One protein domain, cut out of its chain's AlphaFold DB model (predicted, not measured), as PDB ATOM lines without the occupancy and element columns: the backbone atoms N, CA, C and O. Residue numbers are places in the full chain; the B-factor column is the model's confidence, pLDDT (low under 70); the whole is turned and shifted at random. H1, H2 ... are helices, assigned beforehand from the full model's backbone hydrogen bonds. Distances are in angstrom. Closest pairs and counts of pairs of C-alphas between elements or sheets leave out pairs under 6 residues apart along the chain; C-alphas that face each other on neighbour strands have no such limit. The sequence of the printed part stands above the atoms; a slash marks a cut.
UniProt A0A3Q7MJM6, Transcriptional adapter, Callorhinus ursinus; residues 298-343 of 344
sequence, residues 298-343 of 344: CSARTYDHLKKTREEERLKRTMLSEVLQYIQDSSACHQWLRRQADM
ATOM      1  N   CYS A 298     182.631  90.725 145.130       89.81
ATOM      2  CA  CYS A 298     182.740  90.520 146.574       89.81
ATOM      3  C   CYS A 298     183.641  91.591 147.214       89.81
ATOM      4  O   CYS A 298     183.267  92.194 148.217       89.81
ATOM      5  N   SER A 299     184.783  91.886 146.587       90.50
ATOM      6  CA  SER A 299     185.688  92.965 146.996       90.50
ATOM      7  C   SER A 299     185.113  94.353 146.710       90.50
ATOM      8  O   SER A 299     185.358  95.264 147.498       90.50
ATOM      9  N   ALA A 300     184.277  94.508 145.675       93.00
ATOM     10  CA  ALA A 300     183.546  95.753 145.426       93.00
ATOM     11  C   ALA A 300     182.635  96.142 146.605       93.00
ATOM     12  O   ALA A 300     182.661  97.291 147.036       93.00
ATOM     13  N   ARG A 301     181.913  95.185 147.210       91.44
ATOM     14  CA  ARG A 301     181.094  95.452 148.413       91.44
ATOM     15  C   ARG A 301     181.932  95.959 149.588       91.44
ATOM     16  O   ARG A 301     181.528  96.900 150.268       91.44
ATOM     17  N   THR A 302     183.084  95.337 149.841       92.12
ATOM     18  CA  THR A 302     184.000  95.777 150.903       92.12
ATOM     19  C   THR A 302     184.569  97.161 150.595       92.12
ATOM     20  O   THR A 302     184.636  98.002 151.488       92.12
ATOM     21  N   TYR A 303     184.931  97.422 149.337       93.75
ATOM     22  CA  TYR A 303     185.406  98.727 148.896       93.75
ATOM     23  C   TYR A 303     184.354  99.819 149.073       93.75
ATOM     24  O   TYR A 303     184.679 100.850 149.647       93.75
ATOM     25  N   ASP A 304     183.106  99.593 148.656       93.06
ATOM     26  CA  ASP A 304     182.017 100.559 148.834       93.06
ATOM     27  C   ASP A 304     181.810 100.896 150.310       93.06
ATOM     28  O   ASP A 304     181.687 102.067 150.670       93.06
ATOM     29  N   HIS A 305     181.817  99.877 151.178       92.62
ATOM     30  CA  HIS A 305     181.682 100.075 152.617       92.62
ATOM     31  C   HIS A 305     182.825 100.932 153.174       92.62
ATOM     32  O   HIS A 305     182.578 101.951 153.813       92.62
ATOM     33  N   LEU A 306     184.075 100.579 152.861       93.25
ATOM     34  CA  LEU A 306     185.251 101.326 153.313       93.25
ATOM     35  C   LEU A 306     185.323 102.736 152.710       93.25
ATOM     36  O   LEU A 306     185.754 103.666 153.393       93.25
ATOM     37  N   LYS A 307     184.908 102.913 151.449       92.56
ATOM     38  CA  LYS A 307     184.834 104.213 150.769       92.56
ATOM     39  C   LYS A 307     183.812 105.107 151.459       92.56
ATOM     40  O   LYS A 307     184.160 106.228 151.813       92.56
ATOM     41  N   LYS A 308     182.617 104.583 151.744       92.44
ATOM     42  CA  LYS A 308     181.574 105.299 152.485       92.44
ATOM     43  C   LYS A 308     182.051 105.699 153.882       92.44
ATOM     44  O   LYS A 308     181.982 106.873 154.226       92.44
ATOM     45  N   THR A 309     182.629 104.772 154.651       92.50
ATOM     46  CA  THR A 309     183.193 105.088 155.976       92.50
ATOM     47  C   THR A 309     184.292 106.148 155.881       92.50
ATOM     48  O   THR A 309     184.336 107.071 156.689       92.50
ATOM     49  N   ARG A 310     185.171 106.069 154.875       90.88
ATOM     50  CA  ARG A 310     186.213 107.079 154.652       90.88
ATOM     51  C   ARG A 310     185.623 108.451 154.318       90.88
ATOM     52  O   ARG A 310     186.156 109.451 154.791       90.88
ATOM     53  N   GLU A 311     184.577 108.513 153.502       89.81
ATOM     54  CA  GLU A 311     183.887 109.760 153.151       89.81
ATOM     55  C   GLU A 311     183.184 110.378 154.365       89.81
ATOM     56  O   GLU A 311     183.354 111.572 154.614       89.81
ATOM     57  N   GLU A 312     182.490 109.570 155.170       89.19
ATOM     58  CA  GLU A 312     181.867 109.990 156.431       89.19
ATOM     59  C   GLU A 312     182.907 110.529 157.424       89.19
ATOM     60  O   GLU A 312     182.737 111.609 157.990       89.19
ATOM     61  N   GLU A 313     184.028 109.829 157.599       86.69
ATOM     62  CA  GLU A 313     185.125 110.292 158.452       86.69
ATOM     63  C   GLU A 313     185.784 111.566 157.909       86.69
ATOM     64  O   GLU A 313     186.158 112.453 158.680       86.69
ATOM     65  N   ARG A 314     185.901 111.713 156.583       85.12
ATOM     66  CA  ARG A 314     186.406 112.947 155.967       85.12
ATOM     67  C   ARG A 314     185.476 114.126 156.253       85.12
ATOM     68  O   ARG A 314     185.976 115.178 156.632       85.12
ATOM     69  N   LEU A 315     184.160 113.931 156.122       84.00
ATOM     70  CA  LEU A 315     183.134 114.932 156.442       84.00
ATOM     71  C   LEU A 315     183.206 115.371 157.913       84.00
ATOM     72  O   LEU A 315     183.206 116.569 158.201       84.00
ATOM     73  N   LYS A 316     183.358 114.421 158.844       80.62
ATOM     74  CA  LYS A 316     183.547 114.723 160.274       80.62
ATOM     75  C   LYS A 316     184.827 115.520 160.536       80.62
ATOM     76  O   LYS A 316     184.816 116.441 161.344       80.62
ATOM     77  N   ARG A 317     185.928 115.206 159.843       75.88
ATOM     78  CA  ARG A 317     187.192 115.958 159.963       75.88
ATOM     79  C   ARG A 317     187.075 117.386 159.440       75.88
ATOM     80  O   ARG A 317     187.631 118.285 160.062       75.88
ATOM     81  N   THR A 318     186.350 117.610 158.343       76.19
ATOM     82  CA  THR A 318     186.057 118.969 157.853       76.19
ATOM     83  C   THR A 318     185.203 119.755 158.842       76.19
ATOM     84  O   THR A 318     185.572 120.875 159.170       76.19
ATOM     85  N   MET A 319     184.164 119.144 159.424       74.88
ATOM     86  CA  MET A 319     183.381 119.773 160.499       74.88
ATOM     87  C   MET A 319     184.264 120.146 161.693       74.88
ATOM     88  O   MET A 319     184.179 121.255 162.207       74.88
ATOM     89  N   LEU A 320     185.160 119.247 162.115       75.19
ATOM     90  CA  LEU A 320     186.088 119.521 163.211       75.19
ATOM     91  C   LEU A 320     187.025 120.692 162.872       75.19
ATOM     92  O   LEU A 320     187.213 121.578 163.693       75.19
ATOM     93  N   SER A 321     187.574 120.728 161.655       76.81
ATOM     94  CA  SER A 321     188.409 121.836 161.165       76.81
ATOM     95  C   SER A 321     187.671 123.177 161.172       76.81
ATOM     96  O   SER A 321     188.265 124.194 161.524       76.81
ATOM     97  N   GLU A 322     186.398 123.192 160.782       75.94
ATOM     98  CA  GLU A 322     185.559 124.392 160.816       75.94
ATOM     99  C   GLU A 322     185.287 124.839 162.259       75.94
ATOM    100  O   GLU A 322     185.459 126.012 162.570       75.94
ATOM    101  N   VAL A 323     184.990 123.914 163.182       75.25
ATOM    102  CA  VAL A 323     184.860 124.223 164.623       75.25
ATOM    103  C   VAL A 323     186.142 124.834 165.185       75.25
ATOM    104  O   VAL A 323     186.088 125.813 165.931       75.25
ATOM    105  N   LEU A 324     187.306 124.278 164.828       77.88
ATOM    106  CA  LEU A 324     188.602 124.760 165.310       77.88
ATOM    107  C   LEU A 324     188.882 126.217 164.886       77.88
ATOM    108  O   LEU A 324     189.573 126.922 165.619       77.88
ATOM    109  N   GLN A 325     188.329 126.698 163.762       77.00
ATOM    110  CA  GLN A 325     188.450 128.108 163.351       77.00
ATOM    111  C   GLN A 325     187.692 129.068 164.272       77.00
ATOM    112  O   GLN A 325     188.122 130.206 164.452       77.00
ATOM    113  N   TYR A 326     186.599 128.616 164.886       76.94
ATOM    114  CA  TYR A 326     185.784 129.436 165.785       76.94
ATOM    115  C   TYR A 326     186.136 129.237 167.262       76.94
ATOM    116  O   TYR A 326     185.606 129.941 168.111       76.94
ATOM    117  N   ILE A 327     187.054 128.323 167.594       76.12
ATOM    118  CA  ILE A 327     187.348 127.931 168.982       76.12
ATOM    119  C   ILE A 327     187.877 129.075 169.860       76.12
ATOM    120  O   ILE A 327     187.712 129.032 171.077       76.12
ATOM    121  N   GLN A 328     188.510 130.087 169.261       76.44
ATOM    122  CA  GLN A 328     189.050 131.241 169.989       76.44
ATOM    123  C   GLN A 328     187.962 132.254 170.388       76.44
ATOM    124  O   GLN A 328     188.162 133.009 171.336       76.44
ATOM    125  N   ASP A 329     186.809 132.243 169.710       82.00
ATOM    126  CA  ASP A 329     185.642 133.063 170.041       82.00
ATOM    127  C   ASP A 329     184.498 132.166 170.537       82.00
ATOM    128  O   ASP A 329     183.779 131.514 169.774       82.00
ATOM    129  N   SER A 330     184.316 132.162 171.858       78.75
ATOM    130  CA  SER A 330     183.316 131.341 172.546       78.75
ATOM    131  C   SER A 330     181.884 131.591 172.048       78.75
ATOM    132  O   SER A 330     181.090 130.654 171.964       78.75
ATOM    133  N   SER A 331     181.546 132.827 171.654       80.94
ATOM    134  CA  SER A 331     180.203 133.166 171.162       80.94
ATOM    135  C   SER A 331     179.964 132.621 169.752       80.94
ATOM    136  O   SER A 331     178.932 131.987 169.492       80.94
ATOM    137  N   ALA A 332     180.943 132.803 168.862       79.00
ATOM    138  CA  ALA A 332     180.887 132.317 167.486       79.00
ATOM    139  C   ALA A 332     180.867 130.780 167.420       79.00
ATOM    140  O   ALA A 332     180.070 130.203 166.676       79.00
ATOM    141  N   CYS A 333     181.668 130.112 168.257       80.00
ATOM    142  CA  CYS A 333     181.682 128.653 168.371       80.00
ATOM    143  C   CYS A 333     180.316 128.105 168.824       80.00
ATOM    144  O   CYS A 333     179.775 127.179 168.215       80.00
ATOM    145  N   HIS A 334     179.698 128.725 169.838       79.94
ATOM    146  CA  HIS A 334     178.384 128.302 170.328       79.94
ATOM    147  C   HIS A 334     177.261 128.492 169.296       79.94
ATOM    148  O   HIS A 334     176.366 127.647 169.211       79.94
ATOM    149  N   GLN A 335     177.291 129.573 168.507       82.19
ATOM    150  CA  GLN A 335     176.329 129.783 167.419       82.19
ATOM    151  C   GLN A 335     176.511 128.781 166.276       82.19
ATOM    152  O   GLN A 335     175.514 128.272 165.761       82.19
ATOM    153  N   TRP A 336     177.753 128.480 165.891       81.44
ATOM    154  CA  TRP A 336     178.040 127.485 164.857       81.44
ATOM    155  C   TRP A 336     177.538 126.095 165.274       81.44
ATOM    156  O   TRP A 336     176.823 125.446 164.512       81.44
ATOM    157  N   LEU A 337     177.813 125.682 166.519       78.88
ATOM    158  CA  LEU A 337     177.360 124.392 167.054       78.88
ATOM    159  C   LEU A 337     175.829 124.283 167.103       78.88
ATOM    160  O   LEU A 337     175.294 123.233 166.758       78.88
ATOM    161  N   ARG A 338     175.112 125.358 167.474       80.38
ATOM    162  CA  ARG A 338     173.637 125.369 167.432       80.38
ATOM    163  C   ARG A 338     173.095 125.219 166.014       80.38
ATOM    164  O   ARG A 338     172.222 124.393 165.797       80.38
ATOM    165  N   ARG A 339     173.647 125.951 165.040       77.81
ATOM    166  CA  ARG A 339     173.215 125.845 163.635       77.81
ATOM    167  C   ARG A 339     173.409 124.444 163.066       77.81
ATOM    168  O   ARG A 339     172.577 123.997 162.291       77.81
ATOM    169  N   GLN A 340     174.489 123.758 163.440       76.75
ATOM    170  CA  GLN A 340     174.706 122.379 163.004       76.75
ATOM    171  C   GLN A 340     173.779 121.385 163.709       76.75
ATOM    172  O   GLN A 340     173.359 120.421 163.081       76.75
ATOM    173  N   ALA A 341     173.425 121.624 164.976       71.50
ATOM    174  CA  ALA A 341     172.459 120.799 165.701       71.50
ATOM    175  C   ALA A 341     171.025 120.917 165.150       71.50
ATOM    176  O   ALA A 341     170.273 119.964 165.271       71.50
ATOM    177  N   ASP A 342     170.669 122.043 164.523       69.44
ATOM    178  CA  ASP A 342     169.354 122.246 163.893       69.44
ATOM    179  C   ASP A 342     169.247 121.634 162.474       69.44
ATOM    180  O   ASP A 342     168.154 121.569 161.912       69.44
ATOM    181  N   MET A 343     170.365 121.215 161.858       55.16
ATOM    182  CA  MET A 343     170.394 120.627 160.504       55.16
ATOM    183  C   MET A 343     170.305 119.091 160.473       55.16
ATOM    184  O   MET A 343     170.257 118.512 159.384       55.16
TER     185      MET A 343
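Overview. This is residues 298 to 343 of the 344 residues of the protein "Transcriptional adapter" of Callorhinus ursinus (UniProt A0A3Q7MJM6). A long helix, H1, makes the length of the model, and after its last residue, Tyr 326, a tight turn leads into a short helix, H2, which folds back beside the last turns of H1, a lopsided helical hairpin. Residues 298 to 318 of H1 stick out. The printed part has 46 residues with two named helices, H1 then H2, and no named strand: all helix. It is extended, with a radius of gyration of the C-alphas of 15.3 A, a rod spanning 49 by 20 by 6 A.

Arrangement. Start at H1, residues 298 to 326, and go on through the tight link of 3 residues to H2, residues 330 to 341; the two form a helical hairpin. They touch through residues 323 to 326 of H1 and 332 to 337 of H2 alone; look at Tyr 326 and Cys 333, whose C-alphas are the closest, 4.9 A apart. The helices run opposite ways at a shallow tilt of 32 degrees, only just short of steep. In H2 every O i to N i+4 pair is within hydrogen-bond range, in H1 23 of 25.

Along the chain. Find C-alpha 298 at (182.740, 90.520, 146.574); from there H1 runs 43.5 A to C-alpha 326 at (185.784, 129.436, 165.785). H2 runs 16.6 A and ends at C-alpha 341, (172.459, 120.799, 165.701).

Size, cuts and confidence. The C-alphas of Cys 298 and Ser 331 are the two farthest apart, 49.3 A. The printed part has no cut. Mean pLDDT of the printed part is 82.2; look for values under 70 at residues 342 to 343.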